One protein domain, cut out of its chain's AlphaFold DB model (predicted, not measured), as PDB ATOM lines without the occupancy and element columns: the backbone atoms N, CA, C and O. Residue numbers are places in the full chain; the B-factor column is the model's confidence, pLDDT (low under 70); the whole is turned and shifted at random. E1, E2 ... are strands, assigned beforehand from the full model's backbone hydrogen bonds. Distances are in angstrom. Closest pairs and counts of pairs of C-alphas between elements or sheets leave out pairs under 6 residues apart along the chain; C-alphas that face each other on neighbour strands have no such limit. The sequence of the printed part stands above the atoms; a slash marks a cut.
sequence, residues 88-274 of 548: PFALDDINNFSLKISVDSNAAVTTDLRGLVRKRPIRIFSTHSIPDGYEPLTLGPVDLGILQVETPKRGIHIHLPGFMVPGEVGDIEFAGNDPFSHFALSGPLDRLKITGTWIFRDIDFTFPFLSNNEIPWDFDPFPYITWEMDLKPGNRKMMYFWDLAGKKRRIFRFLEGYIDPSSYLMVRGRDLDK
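What this domain is: This is residues 88 to 274 of the 548 residues of an uncharacterized protein of Fibrobacter sp (UniProt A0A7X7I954). One large, twisted sheet of ten strands forks at E8: the row E1 E2 E3 E4 E7 meets one half of that strand and the pair E5 E6 the other, while E10 and E13 continue beyond it. A small sheet, E9 E11 E12, lies past one end, its hairpin E11 E12 reaching away as an arm. The 187 printed residues hold thirteen named strands, E1 to E13 along the chain, and no named helix; the class is all strand, with 93 residues in the strands, under half. The large sheet is antiparallel but for E8 and E10, and the small one, in the order E9 E11 E12, is mixed. The whole is compact, with a radius of gyration of the C-alphas of 18.1 A and spans of 60 by 41 by 35 A.

How they stand to each other: In the branched sheet E8, residues 193 to 201, bends by 55 degrees at residue 196. On one side of it lie E7, residues 183 to 186, with N 184 and O 195 2.8 A apart, and E6, residues 170 to 175, with N 173 and O 199 2.9 A apart. On the other side lies E10, residues 226 to 233, parallel, with N 198 and O 230 2.8 A apart. E13, residues 264 to 269, is antiparallel to E10, with N 231 and O 265 2.7 A apart. E1, residues 90 to 103, E2, residues 109 to 117, E3, residues 120 to 127, and E4, residues 146 to 150, form a meander, each strand the antiparallel neighbour of the one before; N 100 and O 112, N 115 and O 122, and N 125 and O 148 are 2.8, 3.0 and 2.9 A apart. E4 is antiparallel to E7, with N 149 and O 183 2.8 A apart. E5, residues 156 to 158, forms a hairpin with E6, with N 158 and O 170 2.9 A apart. E1 bends by 89 degrees at residue 93, and its closest C-alpha to E5 is that of Ala 90, 5.2 A from that of Ile 158. In the second sheet E9, residues 204 to 206, is parallel to E11, residues 239 to 246, with N 205 and O 239 3.0 A apart. E11 forms a hairpin with E12, residues 249 to 258, with N 240 and O 257 2.8 A apart.

Where its parts are: E1 begins at C-alpha 90, (140.958, 204.421, 283.118), and is 28.3 A long; E2 is 25.2 A, E12 24.4 A and E8 24.2 A. E13 ends at C-alpha 269, (166.396, 214.579, 281.443).

The domain as a whole: The C-alphas of Ser 105 and Ile 251, the two farthest apart, are 60.5 A apart. The printed part has no cut. The links E3 to E4, E5 to E6 and E9 to E10 are long. The mean pLDDT of the printed part is 85.7; residues 206 to 213, 216, 218 and 243 to 254 are under 70.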
ATOM      1  N   PRO A  88     144.346 200.270 286.474       87.38
ATOM      2  CA  PRO A  88     143.635 201.310 287.233       87.38
ATOM      3  C   PRO A  88     143.618 202.715 286.591       87.38
ATOM      4  O   PRO A  88     143.029 203.620 287.170       87.38
ATOM      5  N   PHE A  89     144.222 202.927 285.419       89.06
ATOM      6  CA  PHE A  89     144.393 204.267 284.826       89.06
ATOM      7  C   PHE A  89     143.099 204.865 284.253       89.06
ATOM      8  O   PHE A  89     142.794 206.035 284.471       89.06
ATOM      9  N   ALA A  90     142.311 204.070 283.534       90.62
ATOM     10  CA  ALA A  90     140.958 204.421 283.118       90.62
ATOM     11  C   ALA A  90     139.971 203.589 283.943       90.62
ATOM     12  O   ALA A  90     139.895 202.366 283.795       90.62
ATOM     13  N   LEU A  91     139.239 204.247 284.846       86.06
ATOM     14  CA  LEU A  91     138.258 203.563 285.696       86.06
ATOM     15  C   LEU A  91     137.007 203.144 284.918       86.06
ATOM     16  O   LEU A  91     136.396 202.127 285.249       86.06
ATOM     17  N   ASP A  92     136.646 203.913 283.889       90.38
ATOM     18  CA  ASP A  92     135.579 203.567 282.955       90.38
ATOM     19  C   ASP A  92     136.139 202.874 281.713       90.38
ATOM     20  O   ASP A  92     137.281 203.102 281.307       90.38
ATOM     21  N   ASP A  93     135.287 202.087 281.067       92.75
ATOM     22  CA  ASP A  93     135.636 201.409 279.830       92.75
ATOM     23  C   ASP A  93     135.784 202.400 278.663       92.75
ATOM     24  O   ASP A  93     135.024 203.370 278.510       92.75
ATOM     25  N   ILE A  94     136.757 202.125 277.799       94.69
ATOM     26  CA  ILE A  94     137.016 202.868 276.571       94.69
ATOM     27  C   ILE A  94     136.114 202.282 275.483       94.69
ATOM     28  O   ILE A  94     136.375 201.214 274.927       94.69
ATOM     29  N   ASN A  95     135.023 202.990 275.205       95.25
ATOM     30  CA  ASN A  95     133.991 202.567 274.260       95.25
ATOM     31  C   ASN A  95     134.371 202.909 272.818       95.25
ATOM     32  O   ASN A  95     135.182 203.808 272.585       95.25
ATOM     33  N   ASN A  96     133.732 202.247 271.849       94.75
ATOM     34  CA  ASN A  96     134.018 202.407 270.418       94.75
ATOM     35  C   ASN A  96     135.520 202.278 270.124       94.75
ATOM     36  O   ASN A  96     136.081 203.052 269.348       94.75
ATOM     37  N   PHE A  97     136.171 201.338 270.810       96.31
ATOM     38  CA  PHE A  97     137.585 201.085 270.630       96.31
ATOM     39  C   PHE A  97     137.818 200.482 269.248       96.31
ATOM     40  O   PHE A  97     137.162 199.510 268.880       96.31
ATOM     41  N   SER A  98     138.760 201.038 268.498       97.00
ATOM     42  CA  SER A  98     139.223 200.459 267.242       97.00
ATOM     43  C   SER A  98     140.740 200.495 267.193       97.00
ATOM     44  O   SER A  98     141.335 201.518 267.535       97.00
ATOM     45  N   LEU A  99     141.351 199.418 266.716       96.56
ATOM     46  CA  LEU A  99     142.791 199.289 266.547       96.56
ATOM     47  C   LEU A  99     143.099 198.869 265.117       96.56
ATOM     48  O   LEU A  99     142.527 197.900 264.621       96.56
ATOM     49  N   LYS A 100     144.041 199.556 264.483       96.81
ATOM     50  CA  LYS A 100     144.683 199.106 263.256       96.81
ATOM     51  C   LYS A 100     146.190 199.259 263.399       96.81
ATOM     52  O   LYS A 100     146.679 200.367 263.594       96.81
ATOM     53  N   ILE A 101     146.909 198.152 263.289       94.25
ATOM     54  CA  ILE A 101     148.368 198.114 263.226       94.25
ATOM     55  C   ILE A 101     148.732 197.413 261.927       94.25
ATOM     56  O   ILE A 101     148.224 196.327 261.668       94.25
ATOM     57  N   SER A 102     149.592 198.004 261.107       93.25
ATOM     58  CA  SER A 102     150.098 197.370 259.890       93.25
ATOM     59  C   SER A 102     151.598 197.570 259.758       93.25
ATOM     60  O   SER A 102     152.069 198.689 259.931       93.25
ATOM     61  N   VAL A 103     152.319 196.509 259.416       89.75
ATOM     62  CA  VAL A 103     153.760 196.501 259.152       89.75
ATOM     63  C   VAL A 103     153.973 196.474 257.642       89.75
ATOM     64  O   VAL A 103     153.386 195.625 256.961       89.75
ATOM     65  N   ASP A 104     154.769 197.404 257.122       84.75
ATOM     66  CA  ASP A 104     155.138 197.452 255.709       84.75
ATOM     67  C   ASP A 104     156.381 196.597 255.387       84.75
ATOM     68  O   ASP A 104     156.959 195.941 256.254       84.75
ATOM     69  N   SER A 105     156.798 196.592 254.117       77.81
ATOM     70  CA  SER A 105     157.962 195.823 253.653       77.81
ATOM     71  C   SER A 105     159.301 196.308 254.216       77.81
ATOM     72  O   SER A 105     160.289 195.589 254.110       77.81
ATOM     73  N   ASN A 106     159.343 197.512 254.792       81.88
ATOM     74  CA  ASN A 106     160.522 198.092 255.430       81.88
ATOM     75  C   ASN A 106     160.507 197.879 256.954       81.88
ATOM     76  O   ASN A 106     161.302 198.493 257.659       81.88
ATOM     77  N   ALA A 107     159.604 197.030 257.458       82.06
ATOM     78  CA  ALA A 107     159.352 196.812 258.880       82.06
ATOM     79  C   ALA A 107     158.851 198.058 259.640       82.06
ATOM     80  O   ALA A 107     158.840 198.057 260.873       82.06
ATOM     81  N   ALA A 108     158.383 199.088 258.928       88.69
ATOM     82  CA  ALA A 108     157.778 200.266 259.527       88.69
ATOM     83  C   ALA A 108     156.307 199.996 259.859       88.69
ATOM     84  O   ALA A 108     155.526 199.477 259.054       88.69
ATOM     85  N   VAL A 109     155.911 200.358 261.076       90.69
ATOM     86  CA  VAL A 109     154.573 200.110 261.607       90.69
ATOM     87  C   VAL A 109     153.742 201.368 261.569       90.69
ATOM     88  O   VAL A 109     154.067 202.396 262.167       90.69
ATOM     89  N   THR A 110     152.596 201.262 260.920       94.50
ATOM     90  CA  THR A 110     151.525 202.243 261.031       94.50
ATOM     91  C   THR A 110     150.553 201.791 262.110       94.50
ATOM     92  O   THR A 110     149.974 200.713 262.000       94.50
ATOM     93  N   THR A 111     150.359 202.617 263.132       95.56
ATOM     94  CA  THR A 111     149.405 202.402 264.224       95.56
ATOM     95  C   THR A 111     148.321 203.473 264.153       95.56
ATOM     96  O   THR A 111     148.632 204.650 263.994       95.56
ATOM     97  N   ASP A 112     147.053 203.086 264.283       97.38
ATOM     98  CA  ASP A 112     145.918 203.982 264.536       97.38
ATOM     99  C   ASP A 112     144.979 203.293 265.532       97.38
ATOM    100  O   ASP A 112     144.328 202.290 265.231       97.38
ATOM    101  N   LEU A 113     144.950 203.819 266.748       96.75
ATOM    102  CA  LEU A 113     144.107 203.390 267.849       96.75
ATOM    103  C   LEU A 113     143.157 204.534 268.173       96.75
ATOM    104  O   LEU A 113     143.584 205.674 268.343       96.75
ATOM    105  N   ARG A 114     141.863 204.236 268.286       97.81
ATOM    106  CA  ARG A 114     140.825 205.214 268.633       97.81
ATOM    107  C   ARG A 114     139.916 204.660 269.711       97.81
ATOM    108  O   ARG A 114     139.717 203.452 269.791       97.81
ATOM    109  N   GLY A 115     139.339 205.544 270.512       96.31
ATOM    110  CA  GLY A 115     138.342 205.176 271.510       96.31
ATOM    111  C   GLY A 115     137.683 206.387 272.155       96.31
ATOM    112  O   GLY A 115     138.062 207.532 271.905       96.31
ATOM    113  N   LEU A 116     136.677 206.132 272.990       95.31
ATOM    114  CA  LEU A 116     135.927 207.145 273.724       95.31
ATOM    115  C   LEU A 116     135.974 206.874 275.231       95.31
ATOM    116  O   LEU A 116     135.385 205.905 275.712       95.31
ATOM    117  N   VAL A 117     136.563 207.797 275.989       92.69
ATOM    118  CA  VAL A 117     136.504 207.815 277.459       92.69
ATOM    119  C   VAL A 117     135.398 208.781 277.878       92.69
ATOM    120  O   VAL A 117     135.523 209.988 277.684       92.69
ATOM    121  N   ARG A 118     134.265 208.279 278.390       88.94
ATOM    122  CA  ARG A 118     133.062 209.091 278.706       88.94
ATOM    123  C   ARG A 118     132.679 210.091 277.597       88.94
ATOM    124  O   ARG A 118     132.457 211.273 277.855       88.94
ATOM    125  N   LYS A 119     132.589 209.612 276.349       90.62
ATOM    126  CA  LYS A 119     132.293 210.412 275.136       90.62
ATOM    127  C   LYS A 119     133.401 211.385 274.700       90.62
ATOM    128  O   LYS A 119     133.180 212.156 273.769       90.62
ATOM    129  N   ARG A 120     134.577 211.367 275.332       94.31
ATOM    130  CA  ARG A 120     135.736 212.167 274.917       94.31
ATOM    131  C   ARG A 120     136.658 211.314 274.040       94.31
ATOM    132  O   ARG A 120     137.067 210.247 274.502       94.31
ATOM    133  N   PRO A 121     136.949 211.731 272.797       95.38
ATOM    134  CA  PRO A 121     137.776 210.939 271.899       95.38
ATOM    135  C   PRO A 121     139.235 210.929 272.342       95.38
ATOM    136  O   PRO A 121     139.769 211.949 272.760       95.38
ATOM    137  N   ILE A 122     139.874 209.774 272.219       95.94
ATOM    138  CA  ILE A 122     141.323 209.614 272.285       95.94
ATOM    139  C   ILE A 122     141.777 208.940 270.998       95.94
ATOM    140  O   ILE A 122     141.108 208.025 270.501       95.94
ATOM    141  N   ARG A 123     142.910 209.391 270.465       97.06
ATOM    142  CA  ARG A 123     143.579 208.741 269.345       97.06
ATOM    143  C   ARG A 123     145.059 208.576 269.648       97.06
ATOM    144  O   ARG A 123     145.695 209.511 270.123       97.06
ATOM    145  N   ILE A 124     145.594 207.397 269.364       97.06
ATOM    146  CA  ILE A 124     147.030 207.126 269.387       97.06
ATOM    147  C   ILE A 124     147.419 206.679 267.989       97.06
ATOM    148  O   ILE A 124     146.796 205.772 267.442       97.06
ATOM    149  N   PHE A 125     148.415 207.313 267.389       97.38
ATOM    150  CA  PHE A 125     148.842 206.983 266.034       97.38
ATOM    151  C   PHE A 125     150.354 207.084 265.886       97.38
ATOM    152  O   PHE A 125     150.988 207.823 266.630       97.38
ATOM    153  N   SER A 126     150.943 206.348 264.945       96.31
ATOM    154  CA  SER A 126     152.377 206.470 264.662       96.31
ATOM    155  C   SER A 126     152.662 207.466 263.538       96.31
ATOM    156  O   SER A 126     151.856 207.662 262.626       96.31
ATOM    157  N   THR A 127     153.835 208.092 263.592       94.81
ATOM    158  CA  THR A 127     154.427 208.844 262.482       94.81
ATOM    159  C   THR A 127     155.869 208.410 262.263       94.81
ATOM    160  O   THR A 127     156.604 208.177 263.217       94.81
ATOM    161  N   HIS A 128     156.280 208.349 261.001       93.50
ATOM    162  CA  HIS A 128     157.658 208.052 260.588       93.50
ATOM    163  C   HIS A 128     158.434 209.311 260.184       93.50
ATOM    164  O   HIS A 128     159.572 209.242 259.733       93.50
ATOM    165  N   SER A 129     157.829 210.489 260.360       91.50
ATOM    166  CA  SER A 129     158.515 211.774 260.217       91.50
ATOM    167  C   SER A 129     159.261 212.091 261.512       91.50
ATOM    168  O   SER A 129     158.712 212.755 262.394       91.50
ATOM    169  N   ILE A 130     160.489 211.590 261.629       92.81
ATOM    170  CA  ILE A 130     161.331 211.700 262.826       92.81
ATOM    171  C   ILE A 130     162.136 213.010 262.765       92.81
ATOM    172  O   ILE A 130     162.940 213.174 261.849       92.81
ATOM    173  N   PRO A 131     161.926 213.962 263.692       93.19
ATOM    174  CA  PRO A 131     162.697 215.203 263.739       93.19
ATOM    175  C   PRO A 131     164.143 214.983 264.198       93.19
ATOM    176  O   PRO A 131     164.439 214.016 264.902       93.19
ATOM    177  N   ASP A 132     165.025 215.934 263.883       90.12
ATOM    178  CA  ASP A 132     166.420 215.908 264.331       90.12
ATOM    179  C   ASP A 132     166.529 215.797 265.863       90.12
ATOM    180  O   ASP A 132     165.858 216.510 266.613       90.12
ATOM    181  N   GLY A 133     167.406 214.906 266.337       88.25
ATOM    182  CA  GLY A 133     167.623 214.661 267.768       88.25
ATOM    183  C   GLY A 133     166.615 213.710 268.425       88.25
ATOM    184  O   GLY A 133     166.623 213.571 269.652       88.25
ATOM    185  N   TYR A 134     165.766 213.055 267.630       93.19
ATOM    186  CA  TYR A 134     164.853 212.004 268.071       93.19
ATOM    187  C   TYR A 134     165.124 210.700 267.326       93.19
ATOM    188  O   TYR A 134     165.621 210.694 266.202       93.19
ATOM    189  N   GLU A 135     164.780 209.592 267.970       93.94
ATOM    190  CA  GLU A 135     164.909 208.242 267.425       93.94
ATOM    191  C   GLU A 135     163.526 207.580 267.393       93.94
ATOM    192  O   GLU A 135     162.655 207.939 268.199       93.94
ATOM    193  N   PRO A 136     163.282 206.634 266.476       94.06
ATOM    194  CA  PRO A 136     162.036 205.886 266.472       94.06
ATOM    195  C   PRO A 136     161.941 204.953 267.681       94.06
ATOM    196  O   PRO A 136     162.945 204.513 268.245       94.06
ATOM    197  N   LEU A 137     160.711 204.608 268.043       93.38
ATOM    198  CA  LEU A 137     160.427 203.511 268.949       93.38
ATOM    199  C   LEU A 137     160.630 202.186 268.216       93.38
ATOM    200  O   LEU A 137     159.914 201.880 267.269       93.38
ATOM    201  N   THR A 138     161.575 201.374 268.674       88.56
ATOM    202  CA  THR A 138     161.877 200.073 268.065       88.56
ATOM    203  C   THR A 138     161.526 198.924 269.009       88.56
ATOM    204  O   THR A 138     161.791 198.974 270.213       88.56
ATOM    205  N   LEU A 139     160.908 197.873 268.462       82.31
ATOM    206  CA  LEU A 139     160.574 196.636 269.173       82.31
ATOM    207  C   LEU A 139     161.127 195.443 268.383       82.31
ATOM    208  O   LEU A 139     160.485 194.923 267.471       82.31
ATOM    209  N   GLY A 140     162.343 195.011 268.723       80.06
ATOM    210  CA  GLY A 140     163.044 193.981 267.954       80.06
ATOM    211  C   GLY A 140     163.358 194.476 266.531       80.06
ATOM    212  O   GLY A 140     163.937 195.551 266.404       80.06
ATOM    213  N   PRO A 141     162.995 193.736 265.464       78.31
ATOM    214  CA  PRO A 141     163.265 194.147 264.083       78.31
ATOM    215  C   PRO A 141     162.257 195.169 263.530       78.31
ATOM    216  O   PRO A 141     162.308 195.488 262.347       78.31
ATOM    217  N   VAL A 142     161.305 195.627 264.346       84.19
ATOM    218  CA  VAL A 142     160.152 196.411 263.904       84.19
ATOM    219  C   VAL A 142     160.274 197.865 264.369       84.19
ATOM    220  O   VAL A 142     160.541 198.121 265.546       84.19
ATOM    221  N   ASP A 143     160.031 198.804 263.454       90.44
ATOM    222  CA  ASP A 143     160.062 200.249 263.692       90.44
ATOM    223  C   ASP A 143     158.636 200.787 263.896       90.44
ATOM    224  O   ASP A 143     157.839 200.866 262.963       90.44
ATOM    225  N   LEU A 144     158.289 201.167 265.127       91.81
ATOM    226  CA  LEU A 144     156.990 201.749 265.477       91.81
ATOM    227  C   LEU A 144     156.882 203.245 265.140       91.81
ATOM    228  O   LEU A 144     155.805 203.827 265.300       91.81
ATOM    229  N   GLY A 145     157.965 203.867 264.672       94.25
ATOM    230  CA  GLY A 145     158.076 205.301 264.467       94.25
ATOM    231  C   GLY A 145     157.942 206.048 265.789       94.25
ATOM    232  O   GLY A 145     158.395 205.603 266.841       94.25
ATOM    233  N   ILE A 146     157.286 207.200 265.760       96.00
ATOM    234  CA  ILE A 146     156.953 207.986 266.949       96.00
ATOM    235  C   ILE A 146     155.464 207.832 267.217       96.00
ATOM    236  O   ILE A 146     154.643 208.161 266.358       96.00
ATOM    237  N   LEU A 147     155.107 207.370 268.413       96.94
ATOM    238  CA  LEU A 147     153.713 207.268 268.832       96.94
ATOM    239  C   LEU A 147     153.234 208.625 269.338       96.94
ATOM    240  O   LEU A 147     153.791 209.179 270.281       96.94
ATOM    241  N   GLN A 148     152.185 209.152 268.723       97.31
ATOM    242  CA  GLN A 148     151.550 210.411 269.078       97.31
ATOM    243  C   GLN A 148     150.180 210.176 269.703       97.31
ATOM    244  O   GLN A 148     149.415 209.328 269.247       97.31
ATOM    245  N   VAL A 149     149.871 210.951 270.738       97.12
ATOM    246  CA  VAL A 149     148.614 210.903 271.483       97.12
ATOM    247  C   VAL A 149     147.860 212.208 271.278       97.12
ATOM    248  O   VAL A 149     148.354 213.293 271.584       97.12
ATOM    249  N   GLU A 150     146.632 212.089 270.793       96.56
ATOM    250  CA  GLU A 150     145.704 213.190 270.586       96.56
ATOM    251  C   GLU A 150     144.534 213.072 271.567       96.56
ATOM    252  O   GLU A 150     143.872 212.033 271.672       96.56
ATOM    253  N   THR A 151     144.265 214.168 272.277       96.12
ATOM    254  CA  THR A 151     143.118 214.307 273.180       96.12
ATOM    255  C   THR A 151     142.430 215.656 272.983       96.12
ATOM    256  O   THR A 151     143.049 216.608 272.506       96.12
ATOM    257  N   PRO A 152     141.137 215.785 273.327       94.19
ATOM    258  CA  PRO A 152     140.435 217.055 273.240       94.19
ATOM    259  C   PRO A 152     141.004 218.072 274.233       94.19
ATOM    260  O   PRO A 152     141.455 217.714 275.315       94.19
ATOM    261  N   LYS A 153     140.812 219.365 273.948       89.62
ATOM    262  CA  LYS A 153     141.239 220.494 274.807       89.62
ATOM    263  C   LYS A 153     140.671 220.514 276.236       89.62
ATOM    264  O   LYS A 153     141.024 221.361 277.046       89.62
ATOM    265  N   ARG A 154     139.695 219.660 276.542       88.00
ATOM    266  CA  ARG A 154     139.157 219.496 277.905       88.00
ATOM    267  C   ARG A 154     139.813 218.335 278.652       88.00
ATOM    268  O   ARG A 154     139.473 218.108 279.803       88.00
ATOM    269  N   GLY A 155     140.718 217.612 278.003       92.25
ATOM    270  CA  GLY A 155     141.339 216.402 278.511       92.25
ATOM    271  C   GLY A 155     140.413 215.197 278.503       92.25
ATOM    272  O   GLY A 155     139.253 215.274 278.085       92.25
ATOM    273  N   ILE A 156     140.927 214.078 278.988       94.00
ATOM    274  CA  ILE A 156     140.197 212.829 279.196       94.00
ATOM    275  C   ILE A 156     140.206 212.445 280.677       94.00
ATOM    276  O   ILE A 156     141.111 212.830 281.411       94.00
ATOM    277  N   HIS A 157     139.179 211.705 281.101       92.56
ATOM    278  CA  HIS A 157     139.014 211.287 282.492       92.56
ATOM    279  C   HIS A 157     139.975 210.141 282.818       92.56
ATOM    280  O   HIS A 157     139.779 209.024 282.343       92.56
ATOM    281  N   ILE A 158     140.995 210.422 283.623       92.19
ATOM    282  CA  ILE A 158     142.046 209.473 283.997       92.19
ATOM    283  C   ILE A 158     142.233 209.491 285.514       92.19
ATOM    284  O   ILE A 158     142.076 210.517 286.174       92.19
ATOM    285  N   HIS A 159     142.573 208.334 286.060       90.88
ATOM    286  CA  HIS A 159     143.099 208.170 287.402       90.88
ATOM    287  C   HIS A 159     144.625 208.007 287.330       90.88
ATOM    288  O   HIS A 159     145.130 207.257 286.495       90.88
ATOM    289  N   LEU A 160     145.360 208.712 288.194       86.88
ATOM    290  CA  LEU A 160     146.811 208.575 288.343       86.88
ATOM    291  C   LEU A 160     147.109 207.810 289.642       86.88
ATOM    292  O   LEU A 160     147.095 208.429 290.716       86.88
ATOM    293  N   PRO A 161     147.376 206.491 289.563       82.62
ATOM    294  CA  PRO A 161     147.657 205.665 290.733       82.62
ATOM    295  C   PRO A 161     148.787 206.243 291.583       82.62
ATOM    296  O   PRO A 161     149.785 206.730 291.054       82.62
ATOM    297  N   GLY A 162     148.628 206.219 292.905       75.19
ATOM    298  CA  GLY A 162     149.604 206.755 293.867       75.19
ATOM    299  C   GLY A 162     149.578 208.283 294.043       75.19
ATOM    300  O   GLY A 162     149.844 208.770 295.143       75.19
ATOM    301  N   PHE A 163     149.182 209.043 293.016       76.62
ATOM    302  CA  PHE A 163     149.030 210.507 293.082       76.62
ATOM    303  C   PHE A 163     147.633 210.932 293.536       76.62
ATOM    304  O   PHE A 163     147.470 211.972 294.176       76.62
ATOM    305  N   MET A 164     146.621 210.134 293.192       80.94
ATOM    306  CA  MET A 164     145.213 210.415 293.448       80.94
ATOM    307  C   MET A 164     144.620 209.415 294.435       80.94
ATOM    308  O   MET A 164     145.059 208.272 294.530       80.94
ATOM    309  N   VAL A 165     143.578 209.826 295.160       78.81
ATOM    310  CA  VAL A 165     142.822 208.899 296.017       78.81
ATOM    311  C   VAL A 165     142.200 207.792 295.148       78.81
ATOM    312  O   VAL A 165     141.615 208.121 294.114       78.81
ATOM    313  N   PRO A 166     142.277 206.509 295.554       80.25
ATOM    314  CA  PRO A 166     141.692 205.412 294.794       80.25
ATOM    315  C   PRO A 166     140.228 205.686 294.441       80.25
ATOM    316  O   PRO A 166     139.415 205.996 295.316       80.25
ATOM    317  N   GLY A 167     139.893 205.559 293.157       80.50
ATOM    318  CA  GLY A 167     138.541 205.791 292.642       80.50
ATOM    319  C   GLY A 167     138.228 207.236 292.229       80.50
ATOM    320  O   GLY A 167     137.190 207.463 291.608       80.50
ATOM    321  N   GLU A 168     139.095 208.204 292.534       83.56
ATOM    322  CA  GLU A 168     138.970 209.573 292.018       83.56
ATOM    323  C   GLU A 168     139.523 209.673 290.591       83.56
ATOM    324  O   GLU A 168     140.435 208.945 290.212       83.56
ATOM    325  N   VAL A 169     138.995 210.597 289.792       89.00
ATOM    326  CA  VAL A 169     139.453 210.847 288.415       89.00
ATOM    327  C   VAL A 169     139.649 212.335 288.193       89.00
ATOM    328  O   VAL A 169     138.907 213.144 288.748       89.00
ATOM    329  N   GLY A 170     140.631 212.679 287.367       90.31
ATOM    330  CA  GLY A 170     140.918 214.035 286.922       90.31
ATOM    331  C   GLY A 170     140.881 214.120 285.403       90.31
ATOM    332  O   GLY A 170     140.939 213.102 284.708       90.31
ATOM    333  N   ASP A 171     140.771 215.335 284.882       93.69
ATOM    334  CA  ASP A 171     140.828 215.592 283.449       93.69
ATOM    335  C   ASP A 171     142.269 215.923 283.044       93.69
ATOM    336  O   ASP A 171     142.859 216.890 283.527       93.69
ATOM    337  N   ILE A 172     142.845 215.131 282.138       94.19
ATOM    338  CA  ILE A 172     144.213 215.338 281.642       94.19
ATOM    339  C   ILE A 172     144.176 215.528 280.132       94.19
ATOM    340  O   ILE A 172     143.693 214.671 279.392       94.19
ATOM    341  N   GLU A 173     144.654 216.680 279.673       95.62
ATOM    342  CA  GLU A 173     144.883 216.982 278.262       95.62
ATOM    343  C   GLU A 173     146.357 216.739 277.926       95.62
ATOM    344  O   GLU A 173     147.253 217.302 278.558       95.62
ATOM    345  N   PHE A 174     146.593 215.904 276.916       96.31
ATOM    346  CA  PHE A 174     147.904 215.659 276.331       96.31
ATOM    347  C   PHE A 174     148.074 216.561 275.111       96.31
ATOM    348  O   PHE A 174     147.397 216.379 274.097       96.31
ATOM    349  N   ALA A 175     148.968 217.538 275.223       96.38
ATOM    350  CA  ALA A 175     149.289 218.484 274.164       96.38
ATOM    351  C   ALA A 175     150.719 218.273 273.651       96.38
ATOM    352  O   ALA A 175     151.593 217.786 274.373       96.38
ATOM    353  N   GLY A 176     150.956 218.654 272.397       94.62
ATOM    354  CA  GLY A 176     152.290 218.640 271.810       94.62
ATOM    355  C   GLY A 176     153.233 219.666 272.423       94.62
ATOM    356  O   GLY A 176     152.832 220.590 273.136       94.62
ATOM    357  N   ASN A 177     154.510 219.471 272.138       92.88
ATOM    358  CA  ASN A 177     155.573 220.426 272.386       92.88
ATOM    359  C   ASN A 177     156.572 220.304 271.236       92.88
ATOM    360  O   ASN A 177     156.807 219.186 270.767       92.88
ATOM    361  N   ASP A 178     157.147 221.425 270.801       88.31
ATOM    362  CA  ASP A 178     158.057 221.446 269.657       88.31
ATOM    363  C   ASP A 178     159.166 220.390 269.829       88.31
ATOM    364  O   ASP A 178     159.754 220.289 270.913       88.31
ATOM    365  N   PRO A 179     159.460 219.588 268.791       92.94
ATOM    366  CA  PRO A 179     158.993 219.700 267.400       92.94
ATOM    367  C   PRO A 179     157.668 218.973 267.077       92.94
ATOM    368  O   PRO A 179     157.266 218.928 265.915       92.94
ATOM    369  N   PHE A 180     156.988 218.372 268.055       94.44
ATOM    370  CA  PHE A 180     155.777 217.582 267.818       94.44
ATOM    371  C   PHE A 180     154.496 218.392 268.028       94.44
ATOM    372  O   PHE A 180     154.307 219.065 269.039       94.44
ATOM    373  N   SER A 181     153.550 218.242 267.100       93.56
ATOM    374  CA  SER A 181     152.209 218.829 267.215       93.56
ATOM    375  C   SER A 181     151.332 218.152 268.277       93.56
ATOM    376  O   SER A 181     150.407 218.774 268.795       93.56
ATOM    377  N   HIS A 182     151.645 216.906 268.639       96.44
ATOM    378  CA  HIS A 182     150.937 216.109 269.641       96.44
ATOM    379  C   HIS A 182     151.908 215.578 270.693       96.44
ATOM    380  O   HIS A 182     153.123 215.603 270.502       96.44
ATOM    381  N   PHE A 183     151.369 215.104 271.814       97.00
ATOM    382  CA  PHE A 183     152.168 214.445 272.840       97.00
ATOM    383  C   PHE A 183     152.795 213.176 272.259       97.00
ATOM    384  O   PHE A 183     152.088 212.394 271.627       97.00
ATOM    385  N   ALA A 184     154.096 212.977 272.443       97.00
ATOM    386  CA  ALA A 184     154.868 211.988 271.705       97.00
ATOM    387  C   ALA A 184     155.663 211.054 272.625       97.00
ATOM    388  O   ALA A 184     156.257 211.479 273.618       97.00
ATOM    389  N   LEU A 185     155.708 209.782 272.238       95.69
ATOM    390  CA  LEU A 185     156.606 208.758 272.755       95.69
ATOM    391  C   LEU A 185     157.543 208.327 271.623       95.69
ATOM    392  O   LEU A 185     157.094 207.958 270.536       95.69
ATOM    393  N   SER A 186     158.842 208.395 271.885       94.81
ATOM    394  CA  SER A 186     159.913 208.153 270.916       94.81
ATOM    395  C   SER A 186     161.087 207.432 271.581       94.81
ATOM    396  O   SER A 186     161.086 207.246 272.797       94.81
ATOM    397  N   GLY A 187     162.087 207.057 270.792       91.31
ATOM    398  CA  GLY A 187     163.301 206.388 271.249       91.31
ATOM    399  C   GLY A 187     163.131 204.884 271.480       91.31
ATOM    400  O   GLY A 187     162.016 204.412 271.718       91.31
ATOM    401  N   PRO A 188     164.230 204.117 271.420       88.50
ATOM    402  CA  PRO A 188     164.207 202.677 271.658       88.50
ATOM    403  C   PRO A 188     163.790 202.364 273.103       88.50
ATOM    404  O   PRO A 188     163.856 203.220 273.984       88.50
ATOM    405  N   LEU A 189     163.363 201.126 273.373       82.88
ATOM    406  CA  LEU A 189     162.842 200.733 274.695       82.88
ATOM    407  C   LEU A 189     163.813 200.993 275.863       82.88
ATOM    408  O   LEU A 189     163.374 201.246 276.983       82.88
ATOM    409  N   ASP A 190     165.122 200.949 275.618       81.88
ATOM    410  CA  ASP A 190     166.165 201.223 276.610       81.88
ATOM    411  C   ASP A 190     166.428 202.726 276.825       81.88
ATOM    412  O   ASP A 190     167.099 203.105 277.793       81.88
ATOM    413  N   ARG A 191     165.907 203.586 275.940       85.38
ATOM    414  CA  ARG A 191     166.021 205.055 275.975       85.38
ATOM    415  C   ARG A 191     164.711 205.729 275.572       85.38
ATOM    416  O   ARG A 191     164.703 206.676 274.784       85.38
ATOM    417  N   LEU A 192     163.603 205.253 276.138       91.19
ATOM    418  CA  LEU A 192     162.286 205.827 275.883       91.19
ATOM    419  C   LEU A 192     162.282 207.312 276.214       91.19
ATOM    420  O   LEU A 192     162.790 207.734 277.251       91.19
ATOM    421  N   LYS A 193     161.668 208.103 275.348       94.12
ATOM    422  CA  LYS A 193     161.612 209.550 275.455       94.12
ATOM    423  C   LYS A 193     160.176 210.030 275.342       94.12
ATOM    424  O   LYS A 193     159.504 209.783 274.340       94.12
ATOM    425  N   ILE A 194     159.724 210.723 276.382       94.50
ATOM    426  CA  ILE A 194     158.384 211.301 276.473       94.50
ATOM    427  C   ILE A 194     158.485 212.808 276.256       94.50
ATOM    428  O   ILE A 194     159.101 213.503 277.065       94.50
ATOM    429  N   THR A 195     157.830 213.313 275.211       96.81
ATOM    430  CA  THR A 195     157.859 214.731 274.838       96.81
ATOM    431  C   THR A 195     156.447 215.291 274.726       96.81
ATOM    432  O   THR A 195     155.603 214.748 274.019       96.81
ATOM    433  N   GLY A 196     156.174 216.411 275.396       96.94
ATOM    434  CA  GLY A 196     154.884 217.095 275.281       96.94
ATOM    435  C   GLY A 196     154.499 217.885 276.525       96.94
ATOM    436  O   GLY A 196     155.329 218.178 277.379       96.94
ATOM    437  N   THR A 197     153.223 218.240 276.630       96.94
ATOM    438  CA  THR A 197     152.668 218.952 277.785       96.94
ATOM    439  C   THR A 197     151.475 218.189 278.349       96.94
ATOM    440  O   THR A 197     150.565 217.832 277.604       96.94
ATOM    441  N   TRP A 198     151.444 217.983 279.665       95.06
ATOM    442  CA  TRP A 198     150.235 217.595 280.386       95.06
ATOM    443  C   TRP A 198     149.562 218.839 280.946       95.06
ATOM    444  O   TRP A 198     150.177 219.638 281.661       95.06
ATOM    445  N   ILE A 199     148.285 218.992 280.619       95.50
ATOM    446  CA  ILE A 199     147.442 220.067 281.125       95.50
ATOM    447  C   ILE A 199     146.389 219.446 282.040       95.50
ATOM    448  O   ILE A 199     145.474 218.756 281.586       95.50
ATOM    449  N   PHE A 200     146.533 219.687 283.339       92.75
ATOM    450  CA  PHE A 200     145.681 219.121 284.380       92.75
ATOM    451  C   PHE A 200     144.454 219.985 284.636       92.75
ATOM    452  O   PHE A 200     144.563 221.197 284.810       92.75
ATOM    453  N   ARG A 201     143.274 219.381 284.699       89.44
ATOM    454  CA  ARG A 201     142.003 220.060 284.961       89.44
ATOM    455  C   ARG A 201     141.212 219.231 285.960       89.44
ATOM    456  O   ARG A 201     141.213 218.008 285.874       89.44
ATOM    457  N   ASP A 202     140.527 219.896 286.885       87.88
ATOM    458  CA  ASP A 202     139.594 219.238 287.814       87.88
ATOM    459  C   ASP A 202     140.205 217.997 288.505       87.88
ATOM    460  O   ASP A 202     139.609 216.919 288.499       87.88
ATOM    461  N   ILE A 203     141.428 218.129 289.036       88.06
ATOM    462  CA  ILE A 203     142.192 217.026 289.631       88.06
ATOM    463  C   ILE A 203     142.578 217.340 291.076       88.06
ATOM    464  O   ILE A 203     143.060 218.433 291.377       88.06
ATOM    465  N   ASP A 204     142.435 216.338 291.938       85.19
ATOM    466  CA  ASP A 204     142.906 216.373 293.318       85.19
ATOM    467  C   ASP A 204     144.088 215.408 293.451       85.19
ATOM    468  O   ASP A 204     143.949 214.218 293.155       85.19
ATOM    469  N   PHE A 205     145.239 215.895 293.910       81.50
ATOM    470  CA  PHE A 205     146.444 215.078 294.065       81.50
ATOM    471  C   PHE A 205     147.179 215.383 295.373       81.50
ATOM    472  O   PHE A 205     146.983 216.431 295.988       81.50
ATOM    473  N   THR A 206     148.023 214.447 295.807       67.81
ATOM    474  CA  THR A 206     148.744 214.529 297.085       67.81
ATOM    475  C   THR A 206     150.206 214.144 296.949       67.81
ATOM    476  O   THR A 206     150.574 213.283 296.149       67.81
ATOM    477  N   PHE A 207     151.027 214.772 297.786       59.22
ATOM    478  CA  PHE A 207     152.409 214.400 298.053       59.22
ATOM    479  C   PHE A 207     152.656 214.490 299.575       59.22
ATOM    480  O   PHE A 207     152.148 215.416 300.204       59.22
ATOM    481  N   PRO A 208     153.403 213.571 300.213       57.03
ATOM    482  CA  PRO A 208     153.947 212.320 299.682       57.03
ATOM    483  C   PRO A 208     152.886 211.421 299.039       57.03
ATOM    484  O   PRO A 208     151.692 211.540 299.334       57.03
ATOM    485  N   PHE A 209     153.328 210.554 298.125       64.19
ATOM    486  CA  PHE A 209     152.430 209.653 297.409       64.19
ATOM    487  C   PHE A 209     151.725 208.695 298.360       64.19
ATOM    488  O   PHE A 209     152.209 208.352 299.443       64.19
ATOM    489  N   LEU A 210     150.547 208.265 297.937       64.38
ATOM    490  CA  LEU A 210     149.775 207.293 298.675       64.38
ATOM    491  C   LEU A 210     150.515 205.946 298.650       64.38
ATOM    492  O   LEU A 210     150.978 205.491 297.613       64.38
ATOM    493  N   SER A 211     150.636 205.298 299.808       59.78
ATOM    494  CA  SER A 211     151.323 204.006 299.954       59.78
ATOM    495  C   SER A 211     150.454 202.813 299.516       59.78
ATOM    496  O   SER A 211     150.494 201.744 300.126       59.78
ATOM    497  N   ASN A 212     149.560 203.022 298.556       65.69
ATOM    498  CA  ASN A 212     148.634 202.028 298.032       65.69
ATOM    499  C   ASN A 212     149.267 201.344 296.817       65.69
ATOM    500  O   ASN A 212     149.563 201.986 295.815       65.69
ATOM    501  N   ASN A 213     149.435 200.022 296.900       63.56
ATOM    502  CA  ASN A 213     149.879 199.205 295.771       63.56
ATOM    503  C   ASN A 213     148.713 199.014 294.788       63.56
ATOM    504  O   ASN A 213     148.040 197.986 294.781       63.56
ATOM    505  N   GLU A 214     148.398 200.058 294.025       70.31
ATOM    506  CA  GLU A 214     147.395 199.997 292.953       70.31
ATOM    507  C   GLU A 214     147.982 199.488 291.638       70.31
ATOM    508  O   GLU A 214     147.252 198.975 290.790       70.31
ATOM    509  N   ILE A 215     149.296 199.630 291.471       71.50
ATOM    510  CA  ILE A 215     150.024 199.140 290.309       71.50
ATOM    511  C   ILE A 215     150.378 197.665 290.563       71.50
ATOM    512  O   ILE A 215     150.980 197.366 291.595       71.50
ATOM    513  N   PRO A 216     149.989 196.737 289.668       63.81
ATOM    514  CA  PRO A 216     150.158 195.303 289.897       63.81
ATOM    515  C   PRO A 216     151.573 194.780 289.602       63.81
ATOM    516  O   PRO A 216     151.857 193.632 289.927       63.81
ATOM    517  N   TRP A 217     152.450 195.589 289.000       70.38
ATOM    518  CA  TRP A 217     153.812 195.196 288.630       70.38
ATOM    519  C   TRP A 217     154.880 195.884 289.488       70.38
ATOM    520  O   TRP A 217     154.757 197.057 289.833       70.38
ATOM    521  N   ASP A 218     155.972 195.161 289.748       69.56
ATOM    522  CA  ASP A 218     157.118 195.632 290.546       69.56
ATOM    523  C   ASP A 218     158.132 196.467 289.739       69.56
ATOM    524  O   ASP A 218     159.088 197.010 290.293       69.56
ATOM    525  N   PHE A 219     157.966 196.552 288.416       75.81
ATOM    526  CA  PHE A 219     158.883 197.288 287.550       75.81
ATOM    527  C   PHE A 219     158.642 198.800 287.635       75.81
ATOM    528  O   PHE A 219     157.559 199.275 287.287       75.81
ATOM    529  N   ASP A 220     159.671 199.552 288.029       72.06
ATOM    530  CA  ASP A 220     159.675 201.013 287.952       72.06
ATOM    531  C   ASP A 220     160.281 201.482 286.613       72.06
ATOM    532  O   ASP A 220     161.496 201.375 286.412       72.06
ATOM    533  N   PRO A 221     159.468 202.008 285.675       75.31
ATOM    534  CA  PRO A 221     159.971 202.519 284.407       75.31
ATOM    535  C   PRO A 221     160.661 203.883 284.547       75.31
ATOM    536  O   PRO A 221     161.356 204.302 283.617       75.31
ATOM    537  N   PHE A 222     160.473 204.593 285.665       78.50
ATOM    538  CA  PHE A 222     160.903 205.980 285.829       78.50
ATOM    539  C   PHE A 222     162.392 206.205 285.523       78.50
ATOM    540  O   PHE A 222     162.687 207.155 284.786       78.50
ATOM    541  N   PRO A 223     163.336 205.343 285.966       79.19
ATOM    542  CA  PRO A 223     164.754 205.580 285.715       79.19
ATOM    543  C   PRO A 223     165.165 205.484 284.241       79.19
ATOM    544  O   PRO A 223     166.154 206.090 283.816       79.19
ATOM    545  N   TYR A 224     164.408 204.730 283.441       83.88
ATOM    546  CA  TYR A 224     164.721 204.442 282.041       83.88
ATOM    547  C   TYR A 224     164.160 205.484 281.072       83.88
ATOM    548  O   TYR A 224     164.626 205.567 279.936       83.88
ATOM    549  N   ILE A 225     163.206 206.299 281.523       87.75
ATOM    550  CA  ILE A 225     162.541 207.300 280.695       87.75
ATOM    551  C   ILE A 225     163.346 208.604 280.680       87.75
ATOM    552  O   ILE A 225     163.716 209.165 281.712       87.75
ATOM    553  N   THR A 226     163.575 209.119 279.477       94.00
ATOM    554  CA  THR A 226     164.006 210.492 279.230       94.00
ATOM    555  C   THR A 226     162.783 211.395 279.170       94.00
ATOM    556  O   THR A 226     161.930 211.275 278.291       94.00
ATOM    557  N   TRP A 227     162.705 212.327 280.108       91.69
ATOM    558  CA  TRP A 227     161.597 213.259 280.221       91.69
ATOM    559  C   TRP A 227     161.889 214.543 279.445       91.69
ATOM    560  O   TRP A 227     162.919 215.187 279.645       91.69
ATOM    561  N   GLU A 228     160.957 214.957 278.594       96.00
ATOM    562  CA  GLU A 228     160.905 216.272 277.953       96.00
ATOM    563  C   GLU A 228     159.481 216.830 278.021       96.00
ATOM    564  O   GLU A 228     158.831 217.132 277.018       96.00
ATOM    565  N   MET A 229     158.986 216.942 279.253       94.12
ATOM    566  CA  MET A 229     157.573 217.167 279.522       94.12
ATOM    567  C   MET A 229     157.315 218.436 280.328       94.12
ATOM    568  O   MET A 229     157.985 218.708 281.325       94.12
ATOM    569  N   ASP A 230     156.305 219.198 279.927       95.44
ATOM    570  CA  ASP A 230     155.767 220.307 280.708       95.44
ATOM    571  C   ASP A 230     154.484 219.894 281.428       95.44
ATOM    572  O   ASP A 230     153.634 219.208 280.875       95.44
ATOM    573  N   LEU A 231     154.318 220.368 282.652       92.69
ATOM    574  CA  LEU A 231     153.164 220.138 283.505       92.69
ATOM    575  C   LEU A 231     152.532 221.492 283.824       92.69
ATOM    576  O   LEU A 231     153.205 222.386 284.349       92.69
ATOM    577  N   LYS A 232     151.254 221.667 283.475       93.56
ATOM    578  CA  LYS A 232     150.540 222.943 283.639       93.56
ATOM    579  C   LYS A 232     149.125 222.721 284.190       93.56
ATOM    580  O   LYS A 232     148.430 221.816 283.731       93.56
ATOM    581  N   PRO A 233     148.654 223.548 285.131       92.19
ATOM    582  CA  PRO A 233     147.239 223.625 285.467       92.19
ATOM    583  C   PRO A 233     146.468 224.265 284.308       92.19
ATOM    584  O   PRO A 233     146.825 225.321 283.790       92.19
ATOM    585  N   GLY A 234     145.391 223.617 283.885       87.31
ATOM    586  CA  GLY A 234     144.492 224.107 282.848       87.31
ATOM    587  C   GLY A 234     143.363 224.987 283.381       87.31
ATOM    588  O   GLY A 234     142.757 225.712 282.590       87.31
ATOM    589  N   ASN A 235     143.047 224.896 284.675       84.81
ATOM    590  CA  ASN A 235     142.033 225.696 285.368       84.81
ATOM    591  C   ASN A 235     142.366 225.826 286.867       84.81
ATOM    592  O   ASN A 235     143.297 225.196 287.364       84.81
ATOM    593  N   ARG A 236     141.575 226.618 287.599       78.56
ATOM    594  CA  ARG A 236     141.716 226.826 289.059       78.56
ATOM    595  C   ARG A 236     141.156 225.691 289.932       78.56
ATOM    596  O   ARG A 236     141.035 225.844 291.142       78.56
ATOM    597  N   LYS A 237     140.754 224.569 289.332       82.50
ATOM    598  CA  LYS A 237     140.127 223.426 290.022       82.50
ATOM    599  C   LYS A 237     141.110 222.270 290.233       82.50
ATOM    600  O   LYS A 237     140.695 221.144 290.483       82.50
ATOM    601  N   MET A 238     142.405 222.545 290.105       87.69
ATOM    602  CA  MET A 238     143.476 221.634 290.484       87.69
ATOM    603  C   MET A 238     143.819 221.872 291.955       87.69
ATOM    604  O   MET A 238     144.230 222.973 292.311       87.69
ATOM    605  N   MET A 239     143.652 220.861 292.802       86.19
ATOM    606  CA  MET A 239     143.896 220.959 294.239       86.19
ATOM    607  C   MET A 239     145.018 220.014 294.651       86.19
ATOM    608  O   MET A 239     144.957 218.803 294.438       86.19
ATOM    609  N   TYR A 240     146.029 220.581 295.291       84.69
ATOM    610  CA  TYR A 240     146.973 219.829 296.091       84.69
ATOM    611  C   TYR A 240     146.420 219.670 297.503       84.69
ATOM    612  O   TYR A 240     145.917 220.633 298.084       84.69
ATOM    613  N   PHE A 241     146.552 218.483 298.079       79.19
ATOM    614  CA  PHE A 241     146.327 218.290 299.503       79.19
ATOM    615  C   PHE A 241     147.463 217.488 300.132       79.19
ATOM    616  O   PHE A 241     148.074 216.645 299.481       79.19
ATOM    617  N   TRP A 242     147.724 217.734 301.412       71.69
ATOM    618  CA  TRP A 242     148.654 216.942 302.206       71.69
ATOM    619  C   TRP A 242     147.939 216.400 303.440       71.69
ATOM    620  O   TRP A 242     147.539 217.152 304.329       71.69
ATOM    621  N   ASP A 243     147.781 215.077 303.490       66.56
ATOM    622  CA  ASP A 243     147.260 214.372 304.660       66.56
ATOM    623  C   ASP A 243     148.401 214.092 305.652       66.56
ATOM    624  O   ASP A 243     149.418 213.490 305.294       66.56
ATOM    625  N   LEU A 244     148.211 214.428 306.929       56.22
ATOM    626  CA  LEU A 244     149.088 213.932 307.988       56.22
ATOM    627  C   LEU A 244     148.601 212.538 308.410       56.22
ATOM    628  O   LEU A 244     147.505 212.336 308.948       56.22
ATOM    629  N   ALA A 245     149.410 211.531 308.086       47.69
ATOM    630  CA  ALA A 245     149.080 210.133 308.318       47.69
ATOM    631  C   ALA A 245     149.475 209.688 309.735       47.69
ATOM    632  O   ALA A 245     150.645 209.729 310.113       47.69
ATOM    633  N   GLY A 246     148.511 209.176 310.505       39.19
ATOM    634  CA  GLY A 246     148.804 208.308 311.647       39.19
ATOM    635  C   GLY A 246     149.047 206.870 311.172       39.19
ATOM    636  O   GLY A 246     148.479 206.454 310.164       39.19
ATOM    637  N   LYS A 247     149.827 206.075 311.924       35.66
ATOM    638  CA  LYS A 247     150.300 204.707 311.575       35.66
ATOM    639  C   LYS A 247     149.253 203.703 311.042       35.66
ATOM    640  O   LYS A 247     149.650 202.648 310.561       35.66
ATOM    641  N   LYS A 248     147.943 203.964 311.137       36.34
ATOM    642  CA  LYS A 248     146.887 203.086 310.591       36.34
ATOM    643  C   LYS A 248     145.702 203.797 309.923       36.34
ATOM    644  O   LYS A 248     144.864 203.108 309.348       36.34
ATOM    645  N   ARG A 249     145.579 205.131 309.988       42.34
ATOM    646  CA  ARG A 249     144.453 205.883 309.393       42.34
ATOM    647  C   ARG A 249     144.890 207.294 308.990       42.34
ATOM    648  O   ARG A 249     145.647 207.937 309.714       42.34
ATOM    649  N   ARG A 250     144.380 207.775 307.850       50.31
ATOM    650  CA  ARG A 250     144.476 209.184 307.436       50.31
ATOM    651  C   ARG A 250     143.470 209.977 308.266       50.31
ATOM    652  O   ARG A 250     142.271 209.756 308.106       50.31
ATOM    653  N   ILE A 251     143.954 210.801 309.191       46.88
ATOM    654  CA  ILE A 251     143.110 211.430 310.217       46.88
ATOM    655  C   ILE A 251     142.792 212.895 309.861       46.88
ATOM    656  O   ILE A 251     141.681 213.323 310.140       46.88
ATOM    657  N   PHE A 252     143.698 213.631 309.199       57.38
ATOM    658  CA  PHE A 252     143.553 215.077 308.976       57.38
ATOM    659  C   PHE A 252     144.275 215.570 307.711       57.38
ATOM    660  O   PHE A 252     145.354 215.070 307.381       57.38
ATOM    661  N   ARG A 253     143.683 216.562 307.025       64.50
ATOM    662  CA  ARG A 253     144.342 217.345 305.966       64.50
ATOM    663  C   ARG A 253     145.070 218.511 306.608       64.50
ATOM    664  O   ARG A 253     144.453 219.371 307.225       64.50
ATOM    665  N   PHE A 254     146.386 218.498 306.487       69.44
ATOM    666  CA  PHE A 254     147.240 219.572 306.966       69.44
ATOM    667  C   PHE A 254     147.155 220.799 306.066       69.44
ATOM    668  O   PHE A 254     147.101 221.919 306.554       69.44
ATOM    669  N   LEU A 255     147.151 220.576 304.756       76.50
ATOM    670  CA  LEU A 255     147.221 221.619 303.746       76.50
ATOM    671  C   LEU A 255     146.296 221.247 302.593       76.50
ATOM    672  O   LEU A 255     146.322 220.113 302.119       76.50
ATOM    673  N   GLU A 256     145.525 222.219 302.131       84.62
ATOM    674  CA  GLU A 256     144.782 222.202 300.879       84.62
ATOM    675  C   GLU A 256     145.145 223.468 300.107       84.62
ATOM    676  O   GLU A 256     145.007 224.569 300.630       84.62
ATOM    677  N   GLY A 257     145.616 223.335 298.873       84.44
ATOM    678  CA  GLY A 257     146.002 224.466 298.032       84.44
ATOM    679  C   GLY A 257     145.465 224.302 296.620       84.44
ATOM    680  O   GLY A 257     145.745 223.299 295.962       84.44
ATOM    681  N   TYR A 258     144.698 225.280 296.144       88.44
ATOM    682  CA  TYR A 258     144.268 225.350 294.753       88.44
ATOM    683  C   TYR A 258     145.387 225.953 293.910       88.44
ATOM    684  O   TYR A 258     145.780 227.101 294.097       88.44
ATOM    685  N   ILE A 259     145.890 225.167 292.965       89.44
ATOM    686  CA  ILE A 259     147.035 225.537 292.145       89.44
ATOM    687  C   ILE A 259     146.624 226.605 291.133       89.44
ATOM    688  O   ILE A 259     145.712 226.419 290.324       89.44
ATOM    689  N   ASP A 260     147.342 227.723 291.153       86.44
ATOM    690  CA  ASP A 260     147.094 228.850 290.270       86.44
ATOM    691  C   ASP A 260     147.415 228.481 288.808       86.44
ATOM    692  O   ASP A 260     148.478 227.902 288.555       86.44
ATOM    693  N   PRO A 261     146.602 228.914 287.817       86.88
ATOM    694  CA  PRO A 261     146.825 228.676 286.385       86.88
ATOM    695  C   PRO A 261     148.182 229.159 285.850       86.88
ATOM    696  O   PRO A 261     148.629 228.740 284.787       86.88
ATOM    697  N   SER A 262     148.834 230.081 286.563       85.25
ATOM    698  CA  SER A 262     150.161 230.590 286.218       85.25
ATOM    699  C   SER A 262     151.315 229.671 286.605       85.25
ATOM    700  O   SER A 262     152.456 229.952 286.225       85.25
ATOM    701  N   SER A 263     151.035 228.628 287.385       89.19
ATOM    702  CA  SER A 263     152.015 227.631 287.791       89.19
ATOM    703  C   SER A 263     152.487 226.818 286.590       89.19
ATOM    704  O   SER A 263     151.751 226.605 285.629       89.19
ATOM    705  N   TYR A 264     153.725 226.347 286.634       91.81
ATOM    706  CA  TYR A 264     154.270 225.445 285.628       91.81
ATOM    707  C   TYR A 264     155.413 224.632 286.222       91.81
ATOM    708  O   TYR A 264     156.168 225.129 287.059       91.81
ATOM    709  N   LEU A 265     155.571 223.401 285.752       89.06
ATOM    710  CA  LEU A 265     156.688 222.539 286.110       89.06
ATOM    711  C   LEU A 265     157.228 221.870 284.846       89.06
ATOM    712  O   LEU A 265     156.486 221.286 284.068       89.06
ATOM    713  N   MET A 266     158.528 221.983 284.625       94.06
ATOM    714  CA  MET A 266     159.248 221.370 283.518       94.06
ATOM    715  C   MET A 266     160.026 220.183 284.066       94.06
ATOM    716  O   MET A 266     160.870 220.339 284.951       94.06
ATOM    717  N   VAL A 267     159.749 219.007 283.520       90.50
ATOM    718  CA  VAL A 267     160.447 217.759 283.823       90.50
ATOM    719  C   VAL A 267     161.395 217.483 282.667       90.50
ATOM    720  O   VAL A 267     160.957 217.412 281.513       90.50
ATOM    721  N   ARG A 268     162.700 217.430 282.945       94.19
ATOM    722  CA  ARG A 268     163.737 217.277 281.918       94.19
ATOM    723  C   ARG A 268     164.764 216.220 282.294       94.19
ATOM    724  O   ARG A 268     165.149 216.135 283.452       94.19
ATOM    725  N   GLY A 269     165.282 215.514 281.294       91.62
ATOM    726  CA  GLY A 269     166.396 214.579 281.443       91.62
ATOM    727  C   GLY A 269     165.972 213.201 281.941       91.62
ATOM    728  O   GLY A 269     164.789 212.872 281.981       91.62
ATOM    729  N   ARG A 270     166.964 212.390 282.294       89.81
ATOM    730  CA  ARG A 270     166.817 210.982 282.663       89.81
ATOM    731  C   ARG A 270     167.577 210.684 283.947       89.81
ATOM    732  O   ARG A 270     168.685 211.189 284.143       89.81
ATOM    733  N   ASP A 271     166.974 209.876 284.811       83.31
ATOM    734  CA  ASP A 271     167.534 209.565 286.129       83.31
ATOM    735  C   ASP A 271     168.768 208.658 286.023       83.31
ATOM    736  O   ASP A 271     169.816 208.992 286.572       83.31
ATOM    737  N   LEU A 272     168.707 207.601 285.197       88.44
ATOM    738  CA  LEU A 272     169.846 206.700 284.954       88.44
ATOM    739  C   LEU A 272     171.099 207.451 284.469       88.44
ATOM    740  O   LEU A 272     172.216 207.162 284.898       88.44
ATOM    741  N   ASP A 273     170.903 208.460 283.616       90.31
ATOM    742  CA  ASP A 273     171.981 209.277 283.047       90.31
ATOM    743  C   ASP A 273     172.402 210.426 283.981       90.31
ATOM    744  O   ASP A 273     173.279 211.221 283.638       90.31
ATOM    745  N   LYS A 274     171.775 210.546 285.160       89.50
ATOM    746  CA  LYS A 274     171.973 211.641 286.121       89.50
ATOM    747  C   LYS A 274     171.774 213.019 285.484       89.50
ATOM    748  O   LYS A 274     172.463 213.984 285.807       89.50
TER     749      LYS A 274